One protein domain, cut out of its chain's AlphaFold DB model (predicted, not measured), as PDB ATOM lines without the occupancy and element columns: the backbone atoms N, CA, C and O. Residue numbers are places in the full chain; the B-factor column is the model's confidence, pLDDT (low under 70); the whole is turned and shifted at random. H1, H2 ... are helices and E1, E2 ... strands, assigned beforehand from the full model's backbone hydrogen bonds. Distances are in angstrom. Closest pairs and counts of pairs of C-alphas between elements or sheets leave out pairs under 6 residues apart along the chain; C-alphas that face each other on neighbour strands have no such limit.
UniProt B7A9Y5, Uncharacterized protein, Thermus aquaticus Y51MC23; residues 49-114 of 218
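This is residues 49 to 114 of the 218 residues of an uncharacterized protein of Thermus aquaticus Y51MC23 (UniProt B7A9Y5). The printed part is a long, open rod: a two-stranded hairpin of E1 and E2 makes one end, and a long loop runs from it to the other end, where the chain folds back into the helix H1, which heads back toward the hairpin. Residues 78 to 86 and 88 to 94 of that loop stick out free. The 66 printed residues hold two strands and then one helix, with E1 and E2 in one antiparallel sheet, and the class is mixed, helices and strands. The whole is extended, with a radius of gyration of the C-alphas of 18.2 A and spans of 54 by 25 by 18 A.

E1 covers residues 49 to 57, 25.1 A long, and begins with C-alpha 49 at (-25.804, 43.790, -89.663). E2 covers residues 64 to 76, 27.8 A long, and bends by 99 degrees at residue 67. H1 covers residues 95 to 105, 15.4 A long, and ends with C-alpha 105 at (-20.110, 27.588, -103.717).

E1 and E2 are a hairpin, antiparallel at 157 degrees between their directions. The C-alphas of Ser 53 and Thr 71 face each other at 4.5 A. N 52 and O 72 are within hydrogen-bond range at 2.8 A, as are N 70 and O 54 at 3.0 A. E1 and H1 are apart. In H1 every O i to N i+4 pair is within hydrogen-bond range.

The two C-alphas farthest apart, those of Thr 61 and Gly 89, are 55.1 A apart. The link from E1 to E2 is short, with 6 residues, and the link from E2 to H1 is long, with 18. The printed part has no cut, and no printed residue is under 70 in pLDDT.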
ATOM      1  N   ARG A  49     -27.182  43.980 -90.129       95.19
ATOM      2  CA  ARG A  49     -25.804  43.790 -89.663       95.19
ATOM      3  C   ARG A  49     -25.782  42.996 -88.363       95.19
ATOM      4  O   ARG A  49     -26.525  43.288 -87.428       95.19
ATOM      5  N   LEU A  50     -24.915  41.993 -88.288       94.56
ATOM      6  CA  LEU A  50     -24.634  41.244 -87.068       94.56
ATOM      7  C   LEU A  50     -23.138  41.269 -86.792       94.56
ATOM      8  O   LEU A  50     -22.337  40.708 -87.538       94.56
ATOM      9  N   ARG A  51     -22.771  41.860 -85.662       95.06
ATOM     10  CA  ARG A  51     -21.403  41.857 -85.162       95.06
ATOM     11  C   ARG A  51     -21.200  40.641 -84.255       95.06
ATOM     12  O   ARG A  51     -21.838  40.538 -83.211       95.06
ATOM     13  N   ARG A  52     -20.320  39.713 -84.639       92.56
ATOM     14  CA  ARG A  52     -20.043  38.479 -83.888       92.56
ATOM     15  C   ARG A  52     -18.592  38.424 -83.431       92.56
ATOM     16  O   ARG A  52     -17.677  38.425 -84.250       92.56
ATOM     17  N   SER A  53     -18.386  38.294 -82.126       93.94
ATOM     18  CA  SER A  53     -17.065  38.004 -81.563       93.94
ATOM     19  C   SER A  53     -16.708  36.531 -81.768       93.94
ATOM     20  O   SER A  53     -17.539  35.637 -81.581       93.94
ATOM     21  N   ARG A  54     -15.466  36.276 -82.170       91.06
ATOM     22  CA  ARG A  54     -14.893  34.950 -82.403       91.06
ATOM     23  C   ARG A  54     -13.618  34.815 -81.587       91.06
ATOM     24  O   ARG A  54     -12.790  35.722 -81.585       91.06
ATOM     25  N   VAL A  55     -13.457  33.670 -80.934       94.06
ATOM     26  CA  VAL A  55     -12.246  33.311 -80.196       94.06
ATOM     27  C   VAL A  55     -11.566  32.130 -80.884       94.06
ATOM     28  O   VAL A  55     -12.236  31.207 -81.349       94.06
ATOM     29  N   GLY A  56     -10.241  32.168 -80.989       92.81
ATOM     30  CA  GLY A  56      -9.456  31.008 -81.390       92.81
ATOM     31  C   GLY A  56      -9.376  30.023 -80.233       92.81
ATOM     32  O   GLY A  56      -9.083  30.428 -79.114       92.81
ATOM     33  N   ILE A  57      -9.618  28.741 -80.489       92.88
ATOM     34  CA  ILE A  57      -9.489  27.685 -79.479       92.88
ATOM     35  C   ILE A  57      -8.169  26.950 -79.697       92.88
ATOM     36  O   ILE A  57      -7.843  26.556 -80.821       92.88
ATOM     37  N   ASP A  58      -7.399  26.792 -78.626       91.88
ATOM     38  CA  ASP A  58      -6.226  25.931 -78.602       91.88
ATOM     39  C   ASP A  58      -6.689  24.469 -78.559       91.88
ATOM     40  O   ASP A  58      -7.415  24.059 -77.655       91.88
ATOM     41  N   ARG A  59      -6.296  23.672 -79.558       91.94
ATOM     42  CA  ARG A  59      -6.769  22.285 -79.694       91.94
ATOM     43  C   ARG A  59      -6.173  21.331 -78.657       91.94
ATOM     44  O   ARG A  59      -6.784  20.303 -78.402       91.94
ATOM     45  N   GLY A  60      -5.004  21.643 -78.096       94.38
ATOM     46  CA  GLY A  60      -4.353  20.803 -77.088       94.38
ATOM     47  C   GLY A  60      -4.960  20.984 -75.700       94.38
ATOM     48  O   GLY A  60      -5.001  20.040 -74.920       94.38
ATOM     49  N   THR A  61      -5.462  22.185 -75.406       92.69
ATOM     50  CA  THR A  61      -6.030  22.514 -74.087       92.69
ATOM     51  C   THR A  61      -7.551  22.664 -74.085       92.69
ATOM     52  O   THR A  61      -8.160  22.667 -73.020       92.69
ATOM     53  N   GLY A  62      -8.181  22.838 -75.251       90.81
ATOM     54  CA  GLY A  62      -9.596  23.206 -75.374       90.81
ATOM     55  C   GLY A  62      -9.908  24.633 -74.900       90.81
ATOM     56  O   GLY A  62     -11.058  25.065 -74.962       90.81
ATOM     57  N   ALA A  63      -8.901  25.377 -74.437       92.81
ATOM     58  CA  ALA A  63      -9.052  26.715 -73.892       92.81
ATOM     59  C   ALA A  63      -8.962  27.796 -74.979       92.81
ATOM     60  O   ALA A  63      -8.533  27.564 -76.114       92.81
ATOM     61  N   ALA A  64      -9.348  29.021 -74.620       92.94
ATOM     62  CA  ALA A  64      -9.167  30.181 -75.483       92.94
ATOM     63  C   ALA A  64      -7.673  30.444 -75.739       92.94
ATOM     64  O   ALA A  64      -6.878  30.604 -74.811       92.94
ATOM     65  N   ARG A  65      -7.295  30.544 -77.012       92.88
ATOM     66  CA  ARG A  65      -5.939  30.882 -77.432       92.88
ATOM     67  C   ARG A  65      -5.689  32.373 -77.230       92.88
ATOM     68  O   ARG A  65      -6.397  33.226 -77.771       92.88
ATOM     69  N   ARG A  66      -4.638  32.692 -76.471       90.56
ATOM     70  CA  ARG A  66      -4.231  34.073 -76.188       90.56
ATOM     71  C   ARG A  66      -3.976  34.842 -77.488       90.56
ATOM     72  O   ARG A  66      -3.310  34.341 -78.390       90.56
ATOM     73  N   GLY A  67      -4.499  36.064 -77.563       90.44
ATOM     74  CA  GLY A  67      -4.303  36.965 -78.703       90.44
ATOM     75  C   GLY A  67      -5.180  36.673 -79.923       90.44
ATOM     76  O   GLY A  67      -5.054  37.375 -80.918       90.44
ATOM     77  N   ILE A  68      -6.083  35.684 -79.864       90.81
ATOM     78  CA  ILE A  68      -7.002  35.367 -80.967       90.81
ATOM     79  C   ILE A  68      -8.441  35.634 -80.530       90.81
ATOM     80  O   ILE A  68      -9.239  34.720 -80.347       90.81
ATOM     81  N   LEU A  69      -8.765  36.911 -80.359       92.94
ATOM     82  CA  LEU A  69     -10.132  37.410 -80.256       92.94
ATOM     83  C   LEU A  69     -10.321  38.420 -81.381       92.94
ATOM     84  O   LEU A  69      -9.603  39.413 -81.446       92.94
ATOM     85  N   PHE A  70     -11.278  38.169 -82.265       91.19
ATOM     86  CA  PHE A  70     -11.584  39.084 -83.356       91.19
ATOM     87  C   PHE A  70     -13.088  39.226 -83.528       91.19
ATOM     88  O   PHE A  70     -13.876  38.356 -83.158       91.19
ATOM     89  N   THR A  71     -13.492  40.362 -84.076       93.62
ATOM     90  CA  THR A  71     -14.881  40.607 -84.439       93.62
ATOM     91  C   THR A  71     -15.046  40.359 -85.929       93.62
ATOM     92  O   THR A  71     -14.244  40.828 -86.729       93.62
ATOM     93  N   GLN A  72     -16.114  39.663 -86.291       91.62
ATOM     94  CA  GLN A  72     -16.595  39.556 -87.656       91.62
ATOM     95  C   GLN A  72     -17.910  40.331 -87.792       91.62
ATOM     96  O   GLN A  72     -18.833  40.116 -87.004       91.62
ATOM     97  N   GLU A  73     -18.002  41.212 -88.785       93.31
ATOM     98  CA  GLU A  73     -19.278  41.778 -89.226       93.31
ATOM     99  C   GLU A  73     -19.887  40.856 -90.289       93.31
ATOM    100  O   GLU A  73     -19.199  40.408 -91.205       93.31
ATOM    101  N   LEU A  74     -21.161  40.519 -90.119       93.56
ATOM    102  CA  LEU A  74     -21.939  39.703 -91.040       93.56
ATOM    103  C   LEU A  74     -23.115  40.529 -91.549       93.56
ATOM    104  O   LEU A  74     -23.835  41.137 -90.754       93.56
ATOM    105  N   LEU A  75     -23.320  40.514 -92.862       93.38
ATOM    106  CA  LEU A  75     -24.448  41.157 -93.520       93.38
ATOM    107  C   LEU A  75     -25.480  40.089 -93.879       93.38
ATOM    108  O   LEU A  75     -25.140  39.081 -94.494       93.38
ATOM    109  N   PHE A  76     -26.728  40.308 -93.475       92.56
ATOM    110  CA  PHE A  76     -27.862  39.447 -93.788       92.56
ATOM    111  C   PHE A  76     -28.868  40.242 -94.625       92.56
ATOM    112  O   PHE A  76     -29.675  40.976 -94.046       92.56
ATOM    113  N   PRO A  77     -28.803  40.129 -95.963       91.69
ATOM    114  CA  PRO A  77     -29.837  40.647 -96.851       91.69
ATOM    115  C   PRO A  77     -31.219  40.106 -96.468       91.69
ATOM    116  O   PRO A  77     -31.325  38.996 -95.937       91.69
ATOM    117  N   ASP A  78     -32.274  40.878 -96.727       90.38
ATOM    118  CA  ASP A  78     -33.637  40.370 -96.567       90.38
ATOM    119  C   ASP A  78     -33.875  39.271 -97.620       90.38
ATOM    120  O   ASP A  78     -33.770  39.558 -98.814       90.38
ATOM    121  N   PRO A  79     -34.205  38.026 -97.225       86.56
ATOM    122  CA  PRO A  79     -34.436  36.934 -98.173       86.56
ATOM    123  C   PRO A  79     -35.629  37.166 -99.111       86.56
ATOM    124  O   PRO A  79     -35.789  36.423-100.072       86.56
ATOM    125  N   ARG A  80     -36.489  38.152 -98.827       88.50
ATOM    126  CA  ARG A  80     -37.612  38.550 -99.688       88.50
ATOM    127  C   ARG A  80     -37.230  39.630-100.698       88.50
ATOM    128  O   ARG A  80     -38.018  39.910-101.595       88.50
ATOM    129  N   THR A  81     -36.063  40.250-100.538       88.62
ATOM    130  CA  THR A  81     -35.562  41.259-101.470       88.62
ATOM    131  C   THR A  81     -34.716  40.573-102.532       88.62
ATOM    132  O   THR A  81     -33.651  40.031-102.236       88.62
ATOM    133  N   ALA A  82     -35.184  40.608-103.777       88.12
ATOM    134  CA  ALA A  82     -34.363  40.236-104.917       88.12
ATOM    135  C   ALA A  82     -33.342  41.350-105.193       88.12
ATOM    136  O   ALA A  82     -33.687  42.532-105.203       88.12
ATOM    137  N   TYR A  83     -32.087  40.967-105.419       89.69
ATOM    138  CA  TYR A  83     -31.018  41.887-105.795       89.69
ATOM    139  C   TYR A  83     -30.711  41.711-107.277       89.69
ATOM    140  O   TYR A  83     -30.491  40.590-107.739       89.69
ATOM    141  N   ALA A  84     -30.693  42.818-108.013       91.00
ATOM    142  CA  ALA A  84     -30.324  42.820-109.419       91.00
ATOM    143  C   ALA A  84     -28.798  42.874-109.571       91.00
ATOM    144  O   ALA A  84     -28.122  43.634-108.877       91.00
ATOM    145  N   LEU A  85     -28.272  42.082-110.504       92.00
ATOM    146  CA  LEU A  85     -26.909  42.206-111.008       92.00
ATOM    147  C   LEU A  85     -26.997  42.695-112.450       92.00
ATOM    148  O   LEU A  85     -27.514  41.983-113.311       92.00
ATOM    149  N   TYR A  86     -26.482  43.892-112.699       92.31
ATOM    150  CA  TYR A  86     -26.357  44.430-114.046       92.31
ATOM    151  C   TYR A  86     -24.994  44.062-114.612       92.31
ATOM    152  O   TYR A  86     -23.975  44.172-113.928       92.31
ATOM    153  N   VAL A  87     -24.979  43.614-115.862       89.50
ATOM    154  CA  VAL A  87     -23.757  43.216-116.558       89.50
ATOM    155  C   VAL A  87     -23.695  43.962-117.875       89.50
ATOM    156  O   VAL A  87     -24.695  44.081-118.575       89.50
ATOM    157  N   MET A  88     -22.514  44.490-118.177       87.50
ATOM    158  CA  MET A  88     -22.247  45.186-119.423       87.50
ATOM    159  C   MET A  88     -21.453  44.287-120.363       87.50
ATOM    160  O   MET A  88     -20.486  43.647-119.948       87.50
ATOM    161  N   GLY A  89     -21.838  44.309-121.637       87.12
ATOM    162  CA  GLY A  89     -21.211  43.511-122.680       87.12
ATOM    163  C   GLY A  89     -21.670  42.056-122.664       87.12
ATOM    164  O   GLY A  89     -22.549  41.653-121.903       87.12
ATOM    165  N   GLU A  90     -21.061  41.268-123.541       86.88
ATOM    166  CA  GLU A  90     -21.362  39.848-123.691       86.88
ATOM    167  C   GLU A  90     -20.275  39.010-123.017       86.88
ATOM    168  O   GLU A  90     -19.077  39.216-123.227       86.88
ATOM    169  N   ALA A  91     -20.692  38.050-122.190       89.06
ATOM    170  CA  ALA A  91     -19.769  37.103-121.586       89.06
ATOM    171  C   ALA A  91     -19.385  36.017-122.610       89.06
ATOM    172  O   ALA A  91     -20.259  35.500-123.304       89.06
ATOM    173  N   PRO A  92     -18.113  35.581-122.667       92.50
ATOM    174  CA  PRO A  92     -17.680  34.500-123.560       92.50
ATOM    175  C   PRO A  92     -18.083  33.096-123.060       92.50
ATOM    176  O   PRO A  92     -17.559  32.090-123.533       92.50
ATOM    177  N   PHE A  93     -18.967  33.014-122.065       93.56
ATOM    178  CA  PHE A  93     -19.457  31.794-121.423       93.56
ATOM    179  C   PHE A  93     -20.914  31.989-120.986       93.56
ATOM    180  O   PHE A  93     -21.395  33.122-120.925       93.56
ATOM    181  N   ASP A  94     -21.607  30.900-120.632       93.50
ATOM    182  CA  ASP A  94     -22.948  30.997-120.049       93.50
ATOM    183  C   ASP A  94     -22.870  31.658-118.666       93.50
ATOM    184  O   ASP A  94     -22.474  31.059-117.661       93.50
ATOM    185  N   LEU A  95     -23.207  32.946-118.638       92.75
ATOM    186  CA  LEU A  95     -23.128  33.773-117.446       92.75
ATOM    187  C   LEU A  95     -24.077  33.288-116.347       92.75
ATOM    188  O   LEU A  95     -23.741  33.385-115.166       92.75
ATOM    189  N   ARG A  96     -25.249  32.759-116.709       93.50
ATOM    190  CA  ARG A  96     -26.235  32.286-115.737       93.50
ATOM    191  C   ARG A  96     -25.707  31.056-115.018       93.50
ATOM    192  O   ARG A  96     -25.746  31.028-113.789       93.50
ATOM    193  N   ASP A  97     -25.188  30.086-115.763       94.94
ATOM    194  CA  ASP A  97     -24.640  28.854-115.195       94.94
ATOM    195  C   ASP A  97     -23.387  29.138-114.358       94.94
ATOM    196  O   ASP A  97     -23.245  28.621-113.246       94.94
ATOM    197  N   ALA A  98     -22.517  30.040-114.826       95.06
ATOM    198  CA  ALA A  98     -21.352  30.481-114.062       95.06
ATOM    199  C   ALA A  98     -21.750  31.153-112.733       95.06
ATOM    200  O   ALA A  98     -21.189  30.838-111.681       95.06
ATOM    201  N   LEU A  99     -22.738  32.056-112.749       95.00
ATOM    202  CA  LEU A  99     -23.236  32.708-111.536       95.00
ATOM    203  C   LEU A  99     -23.960  31.730-110.606       95.00
ATOM    204  O   LEU A  99     -23.819  31.845-109.390       95.00
ATOM    205  N   ALA A 100     -24.705  30.762-111.148       96.38
ATOM    206  CA  ALA A 100     -25.358  29.723-110.357       96.38
ATOM    207  C   ALA A 100     -24.323  28.869-109.613       96.38
ATOM    208  O   ALA A 100     -24.441  28.685-108.400       96.38
ATOM    209  N   PHE A 101     -23.254  28.455-110.298       95.81
ATOM    210  CA  PHE A 101     -22.130  27.754-109.679       95.81
ATOM    211  C   PHE A 101     -21.488  28.576-108.549       95.81
ATOM    212  O   PHE A 101     -21.268  28.069-107.447       95.81
ATOM    213  N   VAL A 102     -21.236  29.872-108.777       94.75
ATOM    214  CA  VAL A 102     -20.717  30.774-107.732       94.75
ATOM    215  C   VAL A 102     -21.688  30.879-106.551       94.75
ATOM    216  O   VAL A 102     -21.254  30.842-105.399       94.75
ATOM    217  N   GLY A 103     -22.994  30.966-106.811       95.62
ATOM    218  CA  GLY A 103     -24.034  31.027-105.784       95.62
ATOM    219  C   GLY A 103     -24.099  29.775-104.904       95.62
ATOM    220  O   GLY A 103     -24.286  29.889-103.689       95.62
ATOM    221  N   GLU A 104     -23.870  28.591-105.475       95.69
ATOM    222  CA  GLU A 104     -23.809  27.321-104.738       95.69
ATOM    223  C   GLU A 104     -22.551  27.202-103.868       95.69
ATOM    224  O   GLU A 104     -22.623  26.758-102.710       95.69
ATOM    225  N   MET A 105     -21.404  27.624-104.405       93.94
ATOM    226  CA  MET A 105     -20.110  27.588-103.717       93.94
ATOM    227  C   MET A 105     -19.983  28.671-102.636       93.94
ATOM    228  O   MET A 105     -19.316  28.458-101.622       93.94
ATOM    229  N   GLY A 106     -20.662  29.802-102.827       94.75
ATOM    230  CA  GLY A 106     -20.582  30.991-101.989       94.75
ATOM    231  C   GLY A 106     -19.574  32.011-102.526       94.75
ATOM    232  O   GLY A 106     -18.435  31.682-102.859       94.75
ATOM    233  N   PHE A 107     -19.983  33.279-102.572       92.00
ATOM    234  CA  PHE A 107     -19.158  34.399-103.018       92.00
ATOM    235  C   PHE A 107     -18.476  35.131-101.853       92.00
ATOM    236  O   PHE A 107     -19.097  35.470-100.845       92.00
ATOM    237  N   GLY A 108     -17.188  35.437-102.021       88.06
ATOM    238  CA  GLY A 108     -16.427  36.281-101.102       88.06
ATOM    239  C   GLY A 108     -15.929  35.585 -99.828       88.06
ATOM    240  O   GLY A 108     -15.737  34.370 -99.753       88.06
ATOM    241  N   GLY A 109     -15.634  36.398 -98.810       84.94
ATOM    242  CA  GLY A 109     -15.044  35.931 -97.557       84.94
ATOM    243  C   GLY A 109     -15.990  35.035 -96.754       84.94
ATOM    244  O   GLY A 109     -17.106  35.424 -96.430       84.94
ATOM    245  N   GLY A 110     -15.515  33.850 -96.362       88.00
ATOM    246  CA  GLY A 110     -16.291  32.915 -95.541       88.00
ATOM    247  C   GLY A 110     -17.217  31.979 -96.322       88.00
ATOM    248  O   GLY A 110     -18.037  31.305 -95.699       88.00
ATOM    249  N   ALA A 111     -17.052  31.867 -97.644       91.19
ATOM    250  CA  ALA A 111     -17.717  30.844 -98.457       91.19
ATOM    251  C   ALA A 111     -17.533  29.422 -97.884       91.19
ATOM    252  O   ALA A 111     -18.488  28.658 -97.761       91.19
ATOM    253  N   SER A 112     -16.334  29.106 -97.376       87.75
ATOM    254  CA  SER A 112     -16.021  27.814 -96.740       87.75
ATOM    255  C   SER A 112     -16.811  27.512 -95.461       87.75
ATOM    256  O   SER A 112     -16.870  26.360 -95.038       87.75
ATOM    257  N   VAL A 113     -17.420  28.525 -94.836       89.50
ATOM    258  CA  VAL A 113     -18.312  28.370 -93.676       89.50
ATOM    259  C   VAL A 113     -19.777  28.652 -94.033       89.50
ATOM    260  O   VAL A 113     -20.601  28.855 -93.142       89.50
ATOM    261  N   GLY A 114     -20.101  28.654 -95.331       91.44
ATOM    262  CA  GLY A 114     -21.459  28.759 -95.863       91.44
ATOM    263  C   GLY A 114     -21.974  30.181 -96.101       91.44
ATOM    264  O   GLY A 114     -23.173  30.337 -96.321       91.44
TER     265      GLY A 114